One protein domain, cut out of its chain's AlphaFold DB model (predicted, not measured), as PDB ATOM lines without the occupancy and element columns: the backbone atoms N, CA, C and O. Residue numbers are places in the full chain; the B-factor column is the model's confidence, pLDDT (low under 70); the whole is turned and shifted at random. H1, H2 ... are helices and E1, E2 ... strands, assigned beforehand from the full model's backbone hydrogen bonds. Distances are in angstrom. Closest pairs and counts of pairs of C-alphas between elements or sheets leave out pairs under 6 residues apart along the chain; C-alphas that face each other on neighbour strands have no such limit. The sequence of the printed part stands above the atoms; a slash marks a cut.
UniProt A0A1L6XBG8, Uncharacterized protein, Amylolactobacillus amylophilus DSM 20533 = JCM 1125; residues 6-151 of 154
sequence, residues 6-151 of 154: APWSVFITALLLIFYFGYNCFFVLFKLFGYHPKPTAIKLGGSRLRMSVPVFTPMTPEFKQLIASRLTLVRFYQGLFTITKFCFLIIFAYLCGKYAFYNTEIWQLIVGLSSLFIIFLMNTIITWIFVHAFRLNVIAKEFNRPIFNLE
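This is residues 6 to 151 of the 154 residues of an uncharacterized protein of Amylolactobacillus amylophilus DSM 20533 = JCM 1125 (UniProt A0A1L6XBG8). Three long helices, H1, H3 and H4, make an up-and-down bundle, each running against the one before it; it is loosely formed, as H1 and H3 meet near one end only and spread into a narrow V. Toward the open end of the V the hairpin E5-E6 packs on H3 and H4, the short strands E1 and E4 pair near the last residues of H1, and the hairpin E2-E3 reaches away from the helices. The printed part has 146 residues, with four named helices and six named strands in the order H1 E1 E2 E3 E4 H2 H3 H4 E5 E6; the class is mixed, helices and strands, and the three two-stranded sheets are antiparallel. The whole is only just loose, close to compact, with a radius of gyration of the C-alphas of 17.7 A and spans of 53 by 43 by 25 A.

H1, residues 6 to 32, begins at C-alpha 6 (-23.295, 21.282, -29.799) and is 38.9 A long. The strands E1, residues 35 to 37, E2, 42 to 44, E3, 51 to 53, and E4, 56 to 58, follow. H2, residues 61 to 68, is 10.3 A long. H3, residues 72 to 101, begins at C-alpha 72 (-57.843, 6.881, -4.486) and is 43.6 A long; H4, residues 105 to 134, is 42.9 A long. E5, residues 136 to 142, is 16.3 A long, and E6, residues 145 to 150, is 16.4 A long and ends at C-alpha 150 (-58.425, 16.584, 0.308).

H1 touches H3 with residues 6 to 17 alone, at a shallow tilt of 17 degrees, opposite ways; the closest C-alphas are those of Ser 9 and Gly 97, 5.0 A apart. H3 and H4, a helical hairpin, touch at a shallow tilt of 21 degrees, with the C-alphas of Ala 100 and Gln 108 closest at 4.8 A. H1 and H4 are close but not clearly touching, with the C-alphas of Ile 12 and Gly 112 closest at 7.2 A. H2 touches no helix. In the hairpin E5 and E6, N 137 and O 149 are 2.8 A apart, within hydrogen-bond range; the closest C-alphas of E6 and H3 are those of Asn 149 and Val 74, at 6.1 A. E1 and E4 are antiparallel, with N 36 and O 57 2.9 A apart. E3 runs on into E4 at 38 degrees. In the hairpin E2 and E3, N 44 and O 51 are 2.8 A apart. In H1, H2, H3 and H4 every O i to N i+4 pair is within hydrogen-bond range.

The C-alphas farthest apart, those of Pro 61 and Thr 104, are 53.3 A apart. The printed part has no cut and no long link. The mean pLDDT of the printed part is 77.4; it is under 70 at 30 residues, among them 6 to 14 and 44 to 54.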
ATOM      1  N   ALA A   6     -22.162  22.205 -29.878       58.75
ATOM      2  CA  ALA A   6     -23.295  21.282 -29.799       58.75
ATOM      3  C   ALA A   6     -23.251  20.239 -28.654       58.75
ATOM      4  O   ALA A   6     -24.317  19.897 -28.127       58.75
ATOM      5  N   PRO A   7     -22.083  19.695 -28.244       64.56
ATOM      6  CA  PRO A   7     -22.018  18.657 -27.224       64.56
ATOM      7  C   PRO A   7     -22.450  19.174 -25.852       64.56
ATOM      8  O   PRO A   7     -23.148  18.460 -25.141       64.56
ATOM      9  N   TRP A   8     -22.098  20.413 -25.488       61.50
ATOM     10  CA  TRP A   8     -22.407  20.976 -24.168       61.50
ATOM     11  C   TRP A   8     -23.895  21.257 -23.980       61.50
ATOM     12  O   TRP A   8     -24.453  20.924 -22.933       61.50
ATOM     13  N   SER A   9     -24.574  21.787 -25.001       62.53
ATOM     14  CA  SER A   9     -26.022  22.012 -24.944       62.53
ATOM     15  C   SER A   9     -26.803  20.701 -24.841       62.53
ATOM     16  O   SER A   9     -27.743  20.596 -24.054       62.53
ATOM     17  N   VAL A  10     -26.388  19.673 -25.591       66.94
ATOM     18  CA  VAL A  10     -26.989  18.331 -25.521       66.94
ATOM     19  C   VAL A  10     -26.694  17.680 -24.169       66.94
ATOM     20  O   VAL A  10     -27.592  17.103 -23.559       66.94
ATOM     21  N   PHE A  11     -25.468  17.823 -23.663       68.00
ATOM     22  CA  PHE A  11     -25.047  17.274 -22.378       68.00
ATOM     23  C   PHE A  11     -25.821  17.884 -21.203       68.00
ATOM     24  O   PHE A  11     -26.338  17.139 -20.377       68.00
ATOM     25  N   ILE A  12     -25.975  19.212 -21.145       66.44
ATOM     26  CA  ILE A  12     -26.718  19.894 -20.069       66.44
ATOM     27  C   ILE A  12     -28.193  19.464 -20.064       66.44
ATOM     28  O   ILE A  12     -28.744  19.142 -19.009       66.44
ATOM     29  N   THR A  13     -28.829  19.396 -21.237       68.38
ATOM     30  CA  THR A  13     -30.219  18.937 -21.373       68.38
ATOM     31  C   THR A  13     -30.380  17.467 -20.984       68.38
ATOM     32  O   THR A  13     -31.306  17.125 -20.243       68.38
ATOM     33  N   ALA A  14     -29.470  16.597 -21.430       69.00
ATOM     34  CA  ALA A  14     -29.482  15.181 -21.078       69.00
ATOM     35  C   ALA A  14     -29.259  14.970 -19.574       69.00
ATOM     36  O   ALA A  14     -29.965  14.178 -18.952       69.00
ATOM     37  N   LEU A  15     -28.335  15.718 -18.968       71.25
ATOM     38  CA  LEU A  15     -28.020  15.623 -17.547       71.25
ATOM     39  C   LEU A  15     -29.198  16.074 -16.673       71.25
ATOM     40  O   LEU A  15     -29.506  15.404 -15.692       71.25
ATOM     41  N   LEU A  16     -29.917  17.136 -17.054       70.31
ATOM     42  CA  LEU A  16     -31.140  17.572 -16.365       70.31
ATOM     43  C   LEU A  16     -32.255  16.516 -16.421       70.31
ATOM     44  O   LEU A  16     -32.897  16.235 -15.405       70.31
ATOM     45  N   LEU A  17     -32.468  15.913 -17.594       70.44
ATOM     46  CA  LEU A  17     -33.475  14.870 -17.794       70.44
ATOM     47  C   LEU A  17     -33.144  13.593 -17.018       70.44
ATOM     48  O   LEU A  17     -33.996  13.081 -16.288       70.44
ATOM     49  N   ILE A  18     -31.905  13.109 -17.135       73.56
ATOM     50  CA  ILE A  18     -31.428  11.913 -16.433       73.56
ATOM     51  C   ILE A  18     -31.445  12.146 -14.927       73.56
ATOM     52  O   ILE A  18     -31.905  11.274 -14.195       73.56
ATOM     53  N   PHE A  19     -31.004  13.316 -14.455       73.44
ATOM     54  CA  PHE A  19     -31.024  13.632 -13.032       73.44
ATOM     55  C   PHE A  19     -32.444  13.551 -12.482       73.44
ATOM     56  O   PHE A  19     -32.674  12.853 -11.503       73.44
ATOM     57  N   TYR A  20     -33.423  14.196 -13.120       71.81
ATOM     58  CA  TYR A  20     -34.786  14.212 -12.594       71.81
ATOM     59  C   TYR A  20     -35.503  12.866 -12.722       71.81
ATOM     60  O   TYR A  20     -36.196  12.443 -11.793       71.81
ATOM     61  N   PHE A  21     -35.353  12.185 -13.859       70.75
ATOM     62  CA  PHE A  21     -35.946  10.866 -14.061       70.75
ATOM     63  C   PHE A  21     -35.307   9.834 -13.130       70.75
ATOM     64  O   PHE A  21     -36.010   9.184 -12.357       70.75
ATOM     65  N   GLY A  22     -33.974   9.764 -13.127       74.06
ATOM     66  CA  GLY A  22     -33.194   8.899 -12.249       74.06
ATOM     67  C   GLY A  22     -33.518   9.149 -10.781       74.06
ATOM     68  O   GLY A  22     -33.781   8.200 -10.047       74.06
ATOM     69  N   TYR A  23     -33.626  10.414 -10.371       75.31
ATOM     70  CA  TYR A  23     -34.060  10.802  -9.032       75.31
ATOM     71  C   TYR A  23     -35.457  10.253  -8.701       75.31
ATOM     72  O   TYR A  23     -35.625   9.595  -7.677       75.31
ATOM     73  N   ASN A  24     -36.466  10.441  -9.558       74.31
ATOM     74  CA  ASN A  24     -37.813   9.914  -9.300       74.31
ATOM     75  C   ASN A  24     -37.850   8.379  -9.240       74.31
ATOM     76  O   ASN A  24     -38.484   7.829  -8.336       74.31
ATOM     77  N   CYS A  25     -37.160   7.697 -10.157       75.69
ATOM     78  CA  CYS A  25     -37.019   6.239 -10.144       75.69
ATOM     79  C   CYS A  25     -36.371   5.759  -8.845       75.69
ATOM     80  O   CYS A  25     -36.881   4.833  -8.217       75.69
ATOM     81  N   PHE A  26     -35.317   6.440  -8.396       79.75
ATOM     82  CA  PHE A  26     -34.646   6.160  -7.132       79.75
ATOM     83  C   PHE A  26     -35.626   6.250  -5.950       79.75
ATOM     84  O   PHE A  26     -35.716   5.319  -5.159       79.75
ATOM     85  N   PHE A  27     -36.468   7.289  -5.866       76.38
ATOM     86  CA  PHE A  27     -37.486   7.379  -4.803       76.38
ATOM     87  C   PHE A  27     -38.517   6.261  -4.828       76.38
ATOM     88  O   PHE A  27     -38.913   5.773  -3.769       76.38
ATOM     89  N   VAL A  28     -38.983   5.878  -6.016       79.56
ATOM     90  CA  VAL A  28     -39.934   4.768  -6.152       79.56
ATOM     91  C   VAL A  28     -39.287   3.471  -5.673       79.56
ATOM     92  O   VAL A  28     -39.899   2.748  -4.891       79.56
ATOM     93  N   LEU A  29     -38.034   3.226  -6.059       82.12
ATOM     94  CA  LEU A  29     -37.277   2.042  -5.666       82.12
ATOM     95  C   LEU A  29     -37.106   1.957  -4.141       82.12
ATOM     96  O   LEU A  29     -37.440   0.943  -3.537       82.12
ATOM     97  N   PHE A  30     -36.681   3.044  -3.489       81.81
ATOM     98  CA  PHE A  30     -36.538   3.078  -2.027       81.81
ATOM     99  C   PHE A  30     -37.868   2.866  -1.303       81.81
ATOM    100  O   PHE A  30     -37.908   2.156  -0.298       81.81
ATOM    101  N   LYS A  31     -38.972   3.408  -1.833       79.19
ATOM    102  CA  LYS A  31     -40.308   3.162  -1.278       79.19
ATOM    103  C   LYS A  31     -40.729   1.703  -1.377       79.19
ATOM    104  O   LYS A  31     -41.336   1.209  -0.430       79.19
ATOM    105  N   LEU A  32     -40.390   1.014  -2.469       82.38
ATOM    106  CA  LEU A  32     -40.632  -0.427  -2.609       82.38
ATOM    107  C   LEU A  32     -39.869  -1.229  -1.548       82.38
ATOM    108  O   LEU A  32     -40.421  -2.171  -0.988       82.38
ATOM    109  N   PHE A  33     -38.656  -0.799  -1.193       85.19
ATOM    110  CA  PHE A  33     -37.883  -1.376  -0.086       85.19
ATOM    111  C   PHE A  33     -38.330  -0.907   1.311       85.19
ATOM    112  O   PHE A  33     -37.721  -1.282   2.309       85.19
ATOM    113  N   GLY A  34     -39.388  -0.098   1.417       81.62
ATOM    114  CA  GLY A  34     -39.916   0.373   2.699       81.62
ATOM    115  C   GLY A  34     -39.161   1.556   3.308       81.62
ATOM    116  O   GLY A  34     -39.295   1.800   4.507       81.62
ATOM    117  N   TYR A  35     -38.406   2.308   2.506       84.56
ATOM    118  CA  TYR A  35     -37.687   3.514   2.915       84.56
ATOM    119  C   TYR A  35     -38.289   4.772   2.279       84.56
ATOM    120  O   TYR A  35     -38.827   4.748   1.174       84.56
ATOM    121  N   HIS A  36     -38.174   5.908   2.962       81.50
ATOM    122  CA  HIS A  36     -38.577   7.211   2.430       81.50
ATOM    123  C   HIS A  36     -37.609   8.309   2.900       81.50
ATOM    124  O   HIS A  36     -36.967   8.147   3.940       81.50
ATOM    125  N   PRO A  37     -37.444   9.412   2.146       77.69
ATOM    126  CA  PRO A  37     -36.581  10.503   2.576       77.69
ATOM    127  C   PRO A  37     -37.180  11.214   3.785       77.69
ATOM    128  O   PRO A  37     -38.375  11.532   3.806       77.69
ATOM    129  N   LYS A  38     -36.332  11.561   4.752       71.38
ATOM    130  CA  LYS A  38     -36.729  12.483   5.814       71.38
ATOM    131  C   LYS A  38     -37.139  13.850   5.238       71.38
ATOM    132  O   LYS A  38     -36.525  14.317   4.273       71.38
ATOM    133  N   PRO A  39     -38.124  14.536   5.853       64.19
ATOM    134  CA  PRO A  39     -38.490  15.907   5.483       64.19
ATOM    135  C   PRO A  39     -37.333  16.891   5.701       64.19
ATOM    136  O   PRO A  39     -37.195  17.870   4.972       64.19
ATOM    137  N   THR A  40     -36.497  16.622   6.706       65.31
ATOM    138  CA  THR A  40     -35.334  17.425   7.071       65.31
ATOM    139  C   THR A  40     -34.052  16.738   6.610       65.31
ATOM    140  O   THR A  40     -33.755  15.603   6.988       65.31
ATOM    141  N   ALA A  41     -33.278  17.429   5.774       65.31
ATOM    142  CA  ALA A  41     -31.959  16.960   5.369       65.31
ATOM    143  C   ALA A  41     -30.998  16.982   6.567       65.31
ATOM    144  O   ALA A  41     -31.017  17.918   7.373       65.31
ATOM    145  N   ILE A  42     -30.129  15.974   6.667       69.75
ATOM    146  CA  ILE A  42     -29.054  15.988   7.660       69.75
ATOM    147  C   ILE A  42     -27.926  16.858   7.109       69.75
ATOM    148  O   ILE A  42     -27.551  16.746   5.940       69.75
ATOM    149  N   LYS A  43     -27.408  17.761   7.946       72.31
ATOM    150  CA  LYS A  43     -26.244  18.587   7.618       72.31
ATOM    151  C   LYS A  43     -24.988  17.775   7.921       72.31
ATOM    152  O   LYS A  43     -24.686  17.538   9.086       72.31
ATOM    153  N   LEU A  44     -24.281  17.348   6.885       69.38
ATOM    154  CA  LEU A  44     -22.982  16.688   6.981       69.38
ATOM    155  C   LEU A  44     -21.877  17.721   6.721       69.38
ATOM    156  O   LEU A  44     -21.975  18.501   5.775       69.38
ATOM    157  N   GLY A  45     -20.842  17.749   7.563       64.31
ATOM    158  CA  GLY A  45     -19.670  18.618   7.394       64.31
ATOM    159  C   GLY A  45     -19.341  19.515   8.593       64.31
ATOM    160  O   GLY A  45     -20.086  19.590   9.572       64.31
ATOM    161  N   GLY A  46     -18.177  20.168   8.525       65.50
ATOM    162  CA  GLY A  46     -17.626  21.024   9.582       65.50
ATOM    163  C   GLY A  46     -18.170  22.459   9.579       65.50
ATOM    164  O   GLY A  46     -19.007  22.830   8.757       65.50
ATOM    165  N   SER A  47     -17.676  23.300  10.497       61.41
ATOM    166  CA  SER A  47     -18.185  24.665  10.740       61.41
ATOM    167  C   SER A  47     -18.232  25.573   9.501       61.41
ATOM    168  O   SER A  47     -19.069  26.470   9.458       61.41
ATOM    169  N   ARG A  48     -17.385  25.326   8.490       65.94
ATOM    170  CA  ARG A  48     -17.272  26.154   7.276       65.94
ATOM    171  C   ARG A  48     -17.992  25.612   6.036       65.94
ATOM    172  O   ARG A  48     -18.300  26.399   5.152       65.94
ATOM    173  N   LEU A  49     -18.291  24.314   5.962       56.03
ATOM    174  CA  LEU A  49     -18.946  23.684   4.806       56.03
ATOM    175  C   LEU A  49     -19.929  22.627   5.311       56.03
ATOM    176  O   LEU A  49     -19.523  21.564   5.776       56.03
ATOM    177  N   ARG A  50     -21.225  22.942   5.238       62.28
ATOM    178  CA  ARG A  50     -22.318  22.028   5.594       62.28
ATOM    179  C   ARG A  50     -23.064  21.637   4.326       62.28
ATOM    180  O   ARG A  50     -23.715  22.479   3.716       62.28
ATOM    181  N   MET A  51     -22.991  20.365   3.956       57.34
ATOM    182  CA  MET A  51     -23.755  19.783   2.859       57.34
ATOM    183  C   MET A  51     -25.035  19.150   3.410       57.34
ATOM    184  O   MET A  51     -24.996  18.367   4.357       57.34
ATOM    185  N   SER A  52     -26.186  19.505   2.847       65.00
ATOM    186  CA  SER A  52     -27.474  18.906   3.202       65.00
ATOM    187  C   SER A  52     -27.732  17.685   2.328       65.00
ATOM    188  O   SER A  52     -27.954  17.836   1.127       65.00
ATOM    189  N   VAL A  53     -27.722  16.491   2.918       66.69
ATOM    190  CA  VAL A  53     -27.920  15.241   2.173       66.69
ATOM    191  C   VAL A  53     -29.280  14.625   2.537       66.69
ATOM    192  O   VAL A  53     -29.638  14.607   3.723       66.69
ATOM    193  N   PRO A  54     -30.071  14.146   1.553       67.31
ATOM    194  CA  PRO A  54     -31.256  13.338   1.826       67.31
ATOM    195  C   PRO A  54     -30.856  12.085   2.595       67.31
ATOM    196  O   PRO A  54     -30.020  11.312   2.137       67.31
ATOM    197  N   VAL A  55     -31.490  11.857   3.742       74.38
ATOM    198  CA  VAL A  55     -31.340  10.602   4.480       74.38
ATOM    199  C   VAL A  55     -32.625   9.811   4.348       74.38
ATOM    200  O   VAL A  55     -33.705  10.303   4.681       74.38
ATOM    201  N   PHE A  56     -32.494   8.594   3.827       78.69
ATOM    202  CA  PHE A  56     -33.588   7.646   3.709       78.69
ATOM    203  C   PHE A  56     -33.746   6.913   5.033       78.69
ATOM    204  O   PHE A  56     -32.796   6.322   5.543       78.69
ATOM    205  N   THR A  57     -34.944   6.964   5.599       81.81
ATOM    206  CA  THR A  57     -35.280   6.272   6.841       81.81
ATOM    207  C   THR A  57     -36.324   5.195   6.594       81.81
ATOM    208  O   THR A  57     -37.115   5.328   5.652       81.81
ATOM    209  N   PRO A  58     -36.347   4.132   7.421       84.69
ATOM    210  CA  PRO A  58     -37.424   3.157   7.389       84.69
ATOM    211  C   PRO A  58     -38.766   3.865   7.550       84.69
ATOM    212  O   PRO A  58     -38.905   4.788   8.354       84.69
ATOM    213  N   MET A  59     -39.749   3.441   6.769       81.00
ATOM    214  CA  MET A  59     -41.076   4.032   6.781       81.00
ATOM    215  C   MET A  59     -41.795   3.668   8.080       81.00
ATOM    216  O   MET A  59     -42.087   2.492   8.320       81.00
ATOM    217  N   THR A  60     -42.075   4.674   8.912       84.06
ATOM    218  CA  THR A  60     -42.758   4.471  10.194       84.06
ATOM    219  C   THR A  60     -44.186   3.949   9.979       84.06
ATOM    220  O   THR A  60     -44.798   4.244   8.944       84.06
ATOM    221  N   PRO A  61     -44.748   3.175  10.928       82.31
ATOM    222  CA  PRO A  61     -46.115   2.658  10.820       82.31
ATOM    223  C   PRO A  61     -47.148   3.776  10.633       82.31
ATOM    224  O   PRO A  61     -48.019   3.673   9.774       82.31
ATOM    225  N   GLU A  62     -46.981   4.881  11.360       82.06
ATOM    226  CA  GLU A  62     -47.819   6.082  11.268       82.06
ATOM    227  C   GLU A  62     -47.813   6.673   9.854       82.06
ATOM    228  O   GLU A  62     -48.860   6.989   9.292       82.06
ATOM    229  N   PHE A  63     -46.636   6.765   9.228       79.94
ATOM    230  CA  PHE A  63     -46.508   7.298   7.875       79.94
ATOM    231  C   PHE A  63     -47.054   6.333   6.815       79.94
ATOM    232  O   PHE A  63     -47.687   6.764   5.848       79.94
ATOM    233  N   LYS A  64     -46.876   5.018   7.007       80.25
ATOM    234  CA  LYS A  64     -47.538   4.000   6.174       80.25
ATOM    235  C   LYS A  64     -49.052   4.143   6.242       80.25
ATOM    236  O   LYS A  64     -49.701   4.140   5.199       80.25
ATOM    237  N   GLN A  65     -49.601   4.310   7.443       83.38
ATOM    238  CA  GLN A  65     -51.032   4.487   7.657       83.38
ATOM    239  C   GLN A  65     -51.536   5.787   7.023       83.38
ATOM    240  O   GLN A  65     -52.542   5.749   6.323       83.38
ATOM    241  N   LEU A  66     -50.797   6.892   7.163       81.50
ATOM    242  CA  LEU A  66     -51.083   8.171   6.504       81.50
ATOM    243  C   LEU A  66     -51.132   8.034   4.975       81.50
ATOM    244  O   LEU A  66     -52.010   8.593   4.330       81.50
ATOM    245  N   ILE A  67     -50.196   7.300   4.365       80.31
ATOM    246  CA  ILE A  67     -50.195   7.075   2.913       80.31
ATOM    247  C   ILE A  67     -51.346   6.154   2.498       80.31
ATOM    248  O   ILE A  67     -51.985   6.406   1.469       80.31
ATOM    249  N   ALA A  68     -51.586   5.092   3.269       79.94
ATOM    250  CA  ALA A  68     -52.593   4.078   2.990       79.94
ATOM    251  C   ALA A  68     -54.026   4.600   3.173       79.94
ATOM    252  O   ALA A  68     -54.907   4.199   2.419       79.94
ATOM    253  N   SER A  69     -54.255   5.535   4.094       82.00
ATOM    254  CA  SER A  69     -55.569   6.140   4.333       82.00
ATOM    255  C   SER A  69     -55.985   7.139   3.250       82.00
ATOM    256  O   SER A  69     -57.153   7.515   3.175       82.00
ATOM    257  N   ARG A  70     -55.064   7.555   2.366       84.25
ATOM    258  CA  ARG A  70     -55.390   8.503   1.291       84.25
ATOM    259  C   ARG A  70     -56.369   7.912   0.291       84.25
ATOM    260  O   ARG A  70     -56.095   6.865  -0.305       84.25
ATOM    261  N   LEU A  71     -57.420   8.686   0.024       85.88
ATOM    262  CA  LEU A  71     -58.418   8.447  -1.013       85.88
ATOM    263  C   LEU A  71     -57.765   8.190  -2.379       85.88
ATOM    264  O   LEU A  71     -56.802   8.858  -2.768       85.88
ATOM    265  N   THR A  72     -58.326   7.250  -3.142       85.50
ATOM    266  CA  THR A  72     -57.843   6.881  -4.486       85.50
ATOM    267  C   THR A  72     -57.762   8.088  -5.421       85.50
ATOM    268  O   THR A  72     -56.802   8.226  -6.174       85.50
ATOM    269  N   LEU A  73     -58.713   9.017  -5.307       85.44
ATOM    270  CA  LEU A  73     -58.755  10.260  -6.080       85.44
ATOM    271  C   LEU A  73     -57.562  11.189  -5.776       85.44
ATOM    272  O   LEU A  73     -56.957  11.745  -6.688       85.44
ATOM    273  N   VAL A  74     -57.135  11.283  -4.514       86.19
ATOM    274  CA  VAL A  74     -55.933  12.045  -4.129       86.19
ATOM    275  C   VAL A  74     -54.669  11.390  -4.687       86.19
ATOM    276  O   VAL A  74     -53.756  12.076  -5.148       86.19
ATOM    277  N   ARG A  75     -54.609  10.052  -4.694       84.94
ATOM    278  CA  ARG A  75     -53.498   9.312  -5.317       84.94
ATOM    279  C   ARG A  75     -53.451   9.543  -6.827       84.94
ATOM    280  O   ARG A  75     -52.360   9.714  -7.368       84.94
ATOM    281  N   PHE A  76     -54.610   9.611  -7.482       88.12
ATOM    282  CA  PHE A  76     -54.715   9.972  -8.893       88.12
ATOM    283  C   PHE A  76     -54.170  11.383  -9.152       88.12
ATOM    284  O   PHE A  76     -53.281  11.533  -9.988       88.12
ATOM    285  N   TYR A  77     -54.584  12.398  -8.382       87.69
ATOM    286  CA  TYR A  77     -54.040  13.757  -8.520       87.69
ATOM    287  C   TYR A  77     -52.542  13.845  -8.227       87.69
ATOM    288  O   TYR A  77     -51.825  14.575  -8.908       87.69
ATOM    289  N   GLN A  78     -52.033  13.069  -7.270       86.94
ATOM    290  CA  GLN A  78     -50.594  12.964  -7.023       86.94
ATOM    291  C   GLN A  78     -49.843  12.399  -8.242       86.94
ATOM    292  O   GLN A  78     -48.742  12.863  -8.566       86.94
ATOM    293  N   GLY A  79     -50.425  11.394  -8.903       85.19
ATOM    294  CA  GLY A  79     -49.918  10.836 -10.154       85.19
ATOM    295  C   GLY A  79     -49.925  11.875 -11.270       85.19
ATOM    296  O   GLY A  79     -48.875  12.146 -11.852       85.19
ATOM    297  N   LEU A  80     -51.068  12.534 -11.479       88.50
ATOM    298  CA  LEU A  80     -51.241  13.593 -12.472       88.50
ATOM    299  C   LEU A  80     -50.225  14.725 -12.270       88.50
ATOM    300  O   LEU A  80     -49.506  15.067 -13.199       88.50
ATOM    301  N   PHE A  81     -50.067  15.221 -11.041       88.62
ATOM    302  CA  PHE A  81     -49.059  16.221 -10.678       88.62
ATOM    303  C   PHE A  81     -47.637  15.794 -11.063       88.62
ATOM    304  O   PHE A  81     -46.849  16.594 -11.569       88.62
ATOM    305  N   THR A  82     -47.297  14.523 -10.831       84.06
ATOM    306  CA  THR A  82     -45.969  13.985 -11.153       84.06
ATOM    307  C   THR A  82     -45.745  13.950 -12.669       84.06
ATOM    308  O   THR A  82     -44.687  14.377 -13.130       84.06
ATOM    309  N   ILE A  83     -46.748  13.514 -13.439       85.44
ATOM    310  CA  ILE A  83     -46.700  13.480 -14.909       85.44
ATOM    311  C   ILE A  83     -46.614  14.898 -15.477       85.44
ATOM    312  O   ILE A  83     -45.733  15.180 -16.282       85.44
ATOM    313  N   THR A  84     -47.466  15.817 -15.014       86.56
ATOM    314  CA  THR A  84     -47.460  17.218 -15.450       86.56
ATOM    315  C   THR A  84     -46.087  17.850 -15.241       86.56
ATOM    316  O   THR A  84     -45.530  18.425 -16.173       86.56
ATOM    317  N   LYS A  85     -45.486  17.685 -14.054       84.06
ATOM    318  CA  LYS A  85     -44.129  18.181 -13.785       84.06
ATOM    319  C   LYS A  85     -43.081  17.583 -14.716       84.06
ATOM    320  O   LYS A  85     -42.193  18.305 -15.156       84.06
ATOM    321  N   PHE A  86     -43.178  16.289 -15.004       81.44
ATOM    322  CA  PHE A  86     -42.253  15.620 -15.909       81.44
ATOM    323  C   PHE A  86     -42.356  16.167 -17.338       81.44
ATOM    324  O   PHE A  86     -41.337  16.520 -17.926       81.44
ATOM    325  N   CYS A  87     -43.573  16.338 -17.865       84.00
ATOM    326  CA  CYS A  87     -43.787  16.932 -19.185       84.00
ATOM    327  C   CYS A  87     -43.248  18.366 -19.266       84.00
ATOM    328  O   CYS A  87     -42.542  18.702 -20.215       84.00
ATOM    329  N   PHE A  88     -43.523  19.197 -18.256       84.62
ATOM    330  CA  PHE A  88     -42.980  20.556 -18.196       84.62
ATOM    331  C   PHE A  88     -41.455  20.564 -18.166       84.62
ATOM    332  O   PHE A  88     -40.841  21.371 -18.859       84.62
ATOM    333  N   LEU A  89     -40.840  19.651 -17.412       81.88
ATOM    334  CA  LEU A  89     -39.391  19.540 -17.372       81.88
ATOM    335  C   LEU A  89     -38.810  19.141 -18.732       81.88
ATOM    336  O   LEU A  89     -37.807  19.719 -19.131       81.88
ATOM    337  N   ILE A  90     -39.433  18.202 -19.455       80.56
ATOM    338  CA  ILE A  90     -38.982  17.814 -20.802       80.56
ATOM    339  C   ILE A  90     -39.029  19.005 -21.757       80.56
ATOM    340  O   ILE A  90     -38.036  19.298 -22.421       80.56
ATOM    341  N   ILE A  91     -40.164  19.708 -21.803       82.75
ATOM    342  CA  ILE A  91     -40.340  20.877 -22.674       82.75
ATOM    343  C   ILE A  91     -39.305  21.947 -22.320       82.75
ATOM    344  O   ILE A  91     -38.643  22.489 -23.202       82.75
ATOM    345  N   PHE A  92     -39.126  22.219 -21.028       83.31
ATOM    346  CA  PHE A  92     -38.171  23.208 -20.554       83.31
ATOM    347  C   PHE A  92     -36.725  22.823 -20.890       83.31
ATOM    348  O   PHE A  92     -35.991  23.632 -21.447       83.31
ATOM    349  N   ALA A  93     -36.328  21.574 -20.642       77.50
ATOM    350  CA  ALA A  93     -34.989  21.080 -20.948       77.50
ATOM    351  C   ALA A  93     -34.683  21.141 -22.456       77.50
ATOM    352  O   ALA A  93     -33.560  21.481 -22.840       77.50
ATOM    353  N   TYR A  94     -35.679  20.871 -23.309       78.12
ATOM    354  CA  TYR A  94     -35.566  21.044 -24.757       78.12
ATOM    355  C   TYR A  94     -35.368  22.515 -25.149       78.12
ATOM    356  O   TYR A  94     -34.460  22.829 -25.920       78.12
ATOM    357  N   LEU A  95     -36.173  23.432 -24.596       80.69
ATOM    358  CA  LEU A  95     -36.044  24.868 -24.860       80.69
ATOM    359  C   LEU A  95     -34.689  25.412 -24.392       80.69
ATOM    360  O   LEU A  95     -34.045  26.150 -25.136       80.69
ATOM    361  N   CYS A  96     -34.223  25.003 -23.211       77.50
ATOM    362  CA  CYS A  96     -32.910  25.376 -22.693       77.50
ATOM    363  C   CYS A  96     -31.775  24.825 -23.556       77.50
ATOM    364  O   CYS A  96     -30.847  25.566 -23.861       77.50
ATOM    365  N   GLY A  97     -31.866  23.570 -24.004       73.69
ATOM    366  CA  GLY A  97     -30.882  22.973 -24.911       73.69
ATOM    367  C   GLY A  97     -30.814  23.709 -26.245       73.69
ATOM    368  O   GLY A  97     -29.731  24.067 -26.703       73.69
ATOM    369  N   LYS A  98     -31.976  24.025 -26.831       75.06
ATOM    370  CA  LYS A  98     -32.063  24.824 -28.057       75.06
ATOM    371  C   LYS A  98     -31.458  26.212 -27.856       75.06
ATOM    372  O   LYS A  98     -30.702  26.667 -28.702       75.06
ATOM    373  N   TYR A  99     -31.773  26.888 -26.754       74.75
ATOM    374  CA  TYR A  99     -31.265  28.231 -26.494       74.75
ATOM    375  C   TYR A  99     -29.758  28.229 -26.205       74.75
ATOM    376  O   TYR A  99     -29.040  29.068 -26.736       74.75
ATOM    377  N   ALA A 100     -29.251  27.259 -25.443       71.69
ATOM    378  CA  ALA A 100     -27.819  27.094 -25.197       71.69
ATOM    379  C   ALA A 100     -27.036  26.838 -26.497       71.69
ATOM    380  O   ALA A 100     -25.967  27.409 -26.681       71.69
ATOM    381  N   PHE A 101     -27.598  26.067 -27.435       70.31
ATOM    382  CA  PHE A 101     -26.967  25.770 -28.727       70.31
ATOM    383  C   PHE A 101     -26.688  27.016 -29.590       70.31
ATOM    384  O   PHE A 101     -25.709  27.048 -30.330       70.31
ATOM    385  N   TYR A 102     -27.531  28.051 -29.512       71.00
ATOM    386  CA  TYR A 102     -27.365  29.276 -30.312       71.00
ATOM    387  C   TYR A 102     -26.469  30.337 -29.659       71.00
ATOM    388  O   TYR A 102     -26.242  31.387 -30.256       71.00
ATOM    389  N   ASN A 103     -25.978  30.092 -28.444       69.81
ATOM    390  CA  ASN A 103     -25.274  31.078 -27.636       69.81
ATOM    391  C   ASN A 103     -23.817  30.667 -27.368       69.81
ATOM    392  O   ASN A 103     -23.474  29.486 -27.397       69.81
ATOM    393  N   THR A 104     -22.956  31.651 -27.087       69.88
ATOM    394  CA  THR A 104     -21.536  31.424 -26.760       69.88
ATOM    395  C   THR A 104     -21.356  30.788 -25.374       69.88
ATOM    396  O   THR A 104     -22.266  30.829 -24.543       69.88
ATOM    397  N   GLU A 105     -20.172  30.233 -25.090       68.19
ATOM    398  CA  GLU A 105     -19.873  29.454 -23.871       68.19
ATOM    399  C   GLU A 105     -20.299  30.130 -22.548       68.19
ATOM    400  O   GLU A 105     -20.909  29.495 -21.687       68.19
ATOM    401  N   ILE A 106     -20.051  31.436 -22.382       72.19
ATOM    402  CA  ILE A 106     -20.440  32.175 -21.161       72.19
ATOM    403  C   ILE A 106     -21.967  32.222 -21.006       72.19
ATOM    404  O   ILE A 106     -22.503  32.020 -19.913       72.19
ATOM    405  N   TRP A 107     -22.685  32.452 -22.105       73.00
ATOM    406  CA  TRP A 107     -24.145  32.482 -22.107       73.00
ATOM    407  C   TRP A 107     -24.743  31.093 -21.873       73.00
ATOM    408  O   TRP A 107     -25.769  30.996 -21.208       73.00
ATOM    409  N   GLN A 108     -24.088  30.014 -22.313       69.12
ATOM    410  CA  GLN A 108     -24.512  28.642 -22.005       69.12
ATOM    411  C   GLN A 108     -24.501  28.361 -20.498       69.12
ATOM    412  O   GLN A 108     -25.442  27.761 -19.973       69.12
ATOM    413  N   LEU A 109     -23.485  28.848 -19.779       69.12
ATOM    414  CA  LEU A 109     -23.385  28.687 -18.327       69.12
ATOM    415  C   LEU A 109     -24.468  29.493 -17.592       69.12
ATOM    416  O   LEU A 109     -25.127  28.967 -16.692       69.12
ATOM    417  N   ILE A 110     -24.716  30.737 -18.017       77.94
ATOM    418  CA  ILE A 110     -25.803  31.577 -17.481       77.94
ATOM    419  C   ILE A 110     -27.169  30.923 -17.731       77.94
ATOM    420  O   ILE A 110     -28.015  30.878 -16.831       77.94
ATOM    421  N   VAL A 111     -27.386  30.369 -18.924       74.75
ATOM    422  CA  VAL A 111     -28.603  29.624 -19.275       74.75
ATOM    423  C   VAL A 111     -28.737  28.386 -18.392       74.75
ATOM    424  O   VAL A 111     -29.802  28.166 -17.825       74.75
ATOM    425  N   GLY A 112     -27.666  27.624 -18.169       70.88
ATOM    426  CA  GLY A 112     -27.672  26.476 -17.261       70.88
ATOM    427  C   GLY A 112     -28.044  26.845 -15.818       70.88
ATOM    428  O   GLY A 112     -28.922  26.215 -15.226       70.88
ATOM    429  N   LEU A 113     -27.442  27.900 -15.257       74.06
ATOM    430  CA  LEU A 113     -27.729  28.352 -13.886       74.06
ATOM    431  C   LEU A 113     -29.150  28.914 -13.732       74.06
ATOM    432  O   LEU A 113     -29.858  28.559 -12.788       74.06
ATOM    433  N   SER A 114     -29.597  29.755 -14.667       78.69
ATOM    434  CA  SER A 114     -30.964  30.298 -14.659       78.69
ATOM    435  C   SER A 114     -32.019  29.202 -14.837       78.69
ATOM    436  O   SER A 114     -33.074  29.256 -14.203       78.69
ATOM    437  N   SER A 115     -31.708  28.150 -15.602       75.44
ATOM    438  CA  SER A 115     -32.576  26.979 -15.771       75.44
ATOM    439  C   SER A 115     -32.893  26.287 -14.446       75.44
ATOM    440  O   SER A 115     -34.045  25.933 -14.196       75.44
ATOM    441  N   LEU A 116     -31.903  26.134 -13.561       73.25
ATOM    442  CA  LEU A 116     -32.104  25.529 -12.239       73.25
ATOM    443  C   LEU A 116     -33.061  26.357 -11.372       73.25
ATOM    444  O   LEU A 116     -33.943  25.802 -10.711       73.25
ATOM    445  N   PHE A 117     -32.923  27.684 -11.408       79.50
ATOM    446  CA  PHE A 117     -33.812  28.594 -10.684       79.50
ATOM    447  C   PHE A 117     -35.246  28.544 -11.231       79.50
ATOM    448  O   PHE A 117     -36.205  28.475 -10.459       79.50
ATOM    449  N   ILE A 118     -35.403  28.490 -12.557       81.00
ATOM    450  CA  ILE A 118     -36.717  28.370 -13.202       81.00
ATOM    451  C   ILE A 118     -37.380  27.037 -12.846       81.00
ATOM    452  O   ILE A 118     -38.557  27.029 -12.493       81.00
ATOM    453  N   ILE A 119     -36.643  25.921 -12.838       78.19
ATOM    454  CA  ILE A 119     -37.176  24.615 -12.412       78.19
ATOM    455  C   ILE A 119     -37.700  24.679 -10.967       78.19
ATOM    456  O   ILE A 119     -38.768  24.134 -10.666       78.19
ATOM    457  N   PHE A 120     -36.987  25.370 -10.072       78.06
ATOM    458  CA  PHE A 120     -37.432  25.567  -8.691       78.06
ATOM    459  C   PHE A 120     -38.719  26.405  -8.604       78.06
ATOM    460  O   PHE A 120     -39.665  26.016  -7.907       78.06
ATOM    461  N   LEU A 121     -38.796  27.517  -9.340       83.19
ATOM    462  CA  LEU A 121     -39.999  28.352  -9.406       83.19
ATOM    463  C   LEU A 121     -41.189  27.592  -9.996       83.19
ATOM    464  O   LEU A 121     -42.269  27.595  -9.407       83.19
ATOM    465  N   MET A 122     -40.986  26.872 -11.101       83.06
ATOM    466  CA  MET A 122     -42.021  26.052 -11.730       83.06
ATOM    467  C   MET A 122     -42.574  25.002 -10.772       83.06
ATOM    468  O   MET A 122     -43.784  24.799 -10.719       83.06
ATOM    469  N   ASN A 123     -41.721  24.362  -9.967       82.44
ATOM    470  CA  ASN A 123     -42.184  23.411  -8.959       82.44
ATOM    471  C   ASN A 123     -43.142  24.061  -7.945       82.44
ATOM    472  O   ASN A 123     -44.170  23.473  -7.600       82.44
ATOM    473  N   THR A 124     -42.819  25.272  -7.490       83.25
ATOM    474  CA  THR A 124     -43.659  26.036  -6.560       83.25
ATOM    475  C   THR A 124     -44.981  26.440  -7.213       83.25
ATOM    476  O   THR A 124     -46.040  26.196  -6.635       83.25
ATOM    477  N   ILE A 125     -44.936  26.962  -8.441       87.12
ATOM    478  CA  ILE A 125     -46.120  27.396  -9.198       87.12
ATOM    479  C   ILE A 125     -47.059  26.219  -9.474       87.12
ATOM    480  O   ILE A 125     -48.243  26.299  -9.168       87.12
ATOM    481  N   ILE A 126     -46.546  25.094  -9.987       86.75
ATOM    482  CA  ILE A 126     -47.373  23.911 -10.280       86.75
ATOM    483  C   ILE A 126     -48.004  23.369  -8.990       86.75
ATOM    484  O   ILE A 126     -49.170  22.981  -8.993       86.75
ATOM    485  N   THR A 127     -47.266  23.374  -7.874       86.06
ATOM    486  CA  THR A 127     -47.817  22.962  -6.571       86.06
ATOM    487  C   THR A 127     -48.963  23.873  -6.147       86.06
ATOM    488  O   THR A 127     -50.016  23.374  -5.759       86.06
ATOM    489  N   TRP A 128     -48.783  25.189  -6.261       88.12
ATOM    490  CA  TRP A 128     -49.818  26.168  -5.940       88.12
ATOM    491  C   TRP A 128     -51.069  25.984  -6.809       88.12
ATOM    492  O   TRP A 128     -52.172  25.921  -6.264       88.12
ATOM    493  N   ILE A 129     -50.904  25.799  -8.126       88.75
ATOM    494  CA  ILE A 129     -52.012  25.547  -9.061       88.75
ATOM    495  C   ILE A 129     -52.792  24.298  -8.648       88.75
ATOM    496  O   ILE A 129     -54.012  24.351  -8.563       88.75
ATOM    497  N   PHE A 130     -52.116  23.184  -8.354       88.25
ATOM    498  CA  PHE A 130     -52.795  21.939  -7.976       88.25
ATOM    499  C   PHE A 130     -53.542  22.051  -6.643       88.25
ATOM    500  O   PHE A 130     -54.659  21.551  -6.531       88.25
ATOM    501  N   VAL A 131     -52.943  22.720  -5.654       88.06
ATOM    502  CA  VAL A 131     -53.569  22.985  -4.349       88.06
ATOM    503  C   VAL A 131     -54.880  23.752  -4.525       88.06
ATOM    504  O   VAL A 131     -55.908  23.320  -4.010       88.06
ATOM    505  N   HIS A 132     -54.875  24.828  -5.316       87.81
ATOM    506  CA  HIS A 132     -56.048  25.693  -5.478       87.81
ATOM    507  C   HIS A 132     -57.080  25.123  -6.459       87.81
ATOM    508  O   HIS A 132     -58.277  25.182  -6.192       87.81
ATOM    509  N   ALA A 133     -56.643  24.539  -7.578       87.62
ATOM    510  CA  ALA A 133     -57.545  24.017  -8.606       87.62
ATOM    511  C   ALA A 133     -58.330  22.786  -8.131       87.62
ATOM    512  O   ALA A 133     -59.500  22.634  -8.475       87.62
ATOM    513  N   PHE A 134     -57.701  21.919  -7.331       87.38
ATOM    514  CA  PHE A 134     -58.300  20.658  -6.882       87.38
ATOM    515  C   PHE A 134     -58.683  20.648  -5.395       87.38
ATOM    516  O   PHE A 134     -59.103  19.601  -4.904       87.38
ATOM    517  N   ARG A 135     -58.557  21.787  -4.690       86.75
ATOM    518  CA  ARG A 135     -58.816  21.924  -3.240       86.75
ATOM    519  C   ARG A 135     -58.071  20.867  -2.421       86.75
ATOM    520  O   ARG A 135     -58.661  20.028  -1.734       86.75
ATOM    521  N   LEU A 136     -56.750  20.849  -2.590       88.00
ATOM    522  CA  LEU A 136     -55.857  19.881  -1.958       88.00
ATOM    523  C   LEU A 136     -55.011  20.549  -0.880       88.00
ATOM    524  O   LEU A 136     -54.372  21.559  -1.141       88.00
ATOM    525  N   ASN A 137     -54.878  19.908   0.275       86.31
ATOM    526  CA  ASN A 137     -53.958  20.321   1.326       86.31
ATOM    527  C   ASN A 137     -52.641  19.545   1.257       86.31
ATOM    528  O   ASN A 137     -52.617  18.338   1.009       86.31
ATOM    529  N   VAL A 138     -51.523  20.232   1.502       83.12
ATOM    530  CA  VAL A 138     -50.204  19.594   1.605       83.12
ATOM    531  C   VAL A 138     -49.995  19.133   3.043       83.12
ATOM    532  O   VAL A 138     -49.616  19.922   3.902       83.12
ATOM    533  N   ILE A 139     -50.228  17.847   3.299       82.06
ATOM    534  CA  ILE A 139     -50.133  17.254   4.645       82.06
ATOM    535  C   ILE A 139     -48.694  16.936   5.059       82.06
ATOM    536  O   ILE A 139     -48.364  16.913   6.239       82.06
ATOM    537  N   ALA A 140     -47.824  16.679   4.084       78.69
ATOM    538  CA  ALA A 140     -46.425  16.360   4.318       78.69
ATOM    539  C   ALA A 140     -45.582  16.713   3.089       78.69
ATOM    540  O   ALA A 140     -46.092  16.851   1.973       78.69
ATOM    541  N   LYS A 141     -44.267  16.839   3.291       77.75
ATOM    542  CA  LYS A 141     -43.288  16.998   2.213       77.75
ATOM    543  C   LYS A 141     -42.216  15.922   2.336       77.75
ATOM    544  O   LYS A 141     -41.515  15.852   3.339       77.75
ATOM    545  N   GLU A 142     -42.063  15.120   1.291       73.38
ATOM    546  CA  GLU A 142     -40.943  14.191   1.132       73.38
ATOM    547  C   GLU A 142     -39.912  14.847   0.221       73.38
ATOM    548  O   GLU A 142     -40.082  14.848  -0.996       73.38
ATOM    549  N   PHE A 143     -38.873  15.456   0.797       70.69
ATOM    550  CA  PHE A 143     -37.792  16.098   0.038       70.69
ATOM    551  C   PHE A 143     -38.310  17.007  -1.104       70.69
ATOM    552  O   PHE A 143     -38.097  16.756  -2.289       70.69
ATOM    553  N   ASN A 144     -39.072  18.047  -0.742       68.00
ATOM    554  CA  ASN A 144     -39.761  18.979  -1.655       68.00
ATOM    555  C   ASN A 144     -40.857  18.380  -2.557       68.00
ATOM    556  O   ASN A 144     -41.433  19.106  -3.372       68.00
ATOM    557  N   ARG A 145     -41.210  17.100  -2.399       74.81
ATOM    558  CA  ARG A 145     -42.401  16.515  -3.023       74.81
ATOM    559  C   ARG A 145     -43.608  16.690  -2.095       74.81
ATOM    560  O   ARG A 145     -43.603  16.111  -1.007       74.81
ATOM    561  N   PRO A 146     -44.629  17.471  -2.486       81.69
ATOM    562  CA  PRO A 146     -45.837  17.609  -1.688       81.69
ATOM    563  C   PRO A 146     -46.621  16.296  -1.701       81.69
ATOM    564  O   PRO A 146     -46.796  15.676  -2.754       81.69
ATOM    565  N   ILE A 147     -47.084  15.886  -0.524       83.88
ATOM    566  CA  ILE A 147     -48.077  14.833  -0.341       83.88
ATOM    567  C   ILE A 147     -49.416  15.530  -0.154       83.88
ATOM    568  O   ILE A 147     -49.598  16.272   0.812       83.88
ATOM    569  N   PHE A 148     -50.330  15.297  -1.090       86.06
ATOM    570  CA  PHE A 148     -51.662  15.890  -1.048       86.06
ATOM    571  C   PHE A 148     -52.629  15.075  -0.185       86.06
ATOM    572  O   PHE A 148     -52.495  13.850  -0.076       86.06
ATOM    573  N   ASN A 149     -53.619  15.774   0.367       86.38
ATOM    574  CA  ASN A 149     -54.878  15.259   0.892       86.38
ATOM    575  C   ASN A 149     -56.030  16.163   0.428       86.38
ATOM    576  O   ASN A 149     -55.776  17.275  -0.030       86.38
ATOM    577  N   LEU A 150     -57.275  15.706   0.532       83.81
ATOM    578  CA  LEU A 150     -58.425  16.584   0.308       83.81
ATOM    579  C   LEU A 150     -58.539  17.603   1.441       83.81
ATOM    580  O   LEU A 150     -58.255  17.292   2.598       83.81
ATOM    581  N   GLU A 151     -58.926  18.823   1.090       79.56
ATOM    582  CA  GLU A 151     -59.305  19.838   2.063       79.56
ATOM    583  C   GLU A 151     -60.600  19.396   2.763       79.56
ATOM    584  O   GLU A 151     -61.615  19.129   2.109       79.56
TER     585      GLU A 151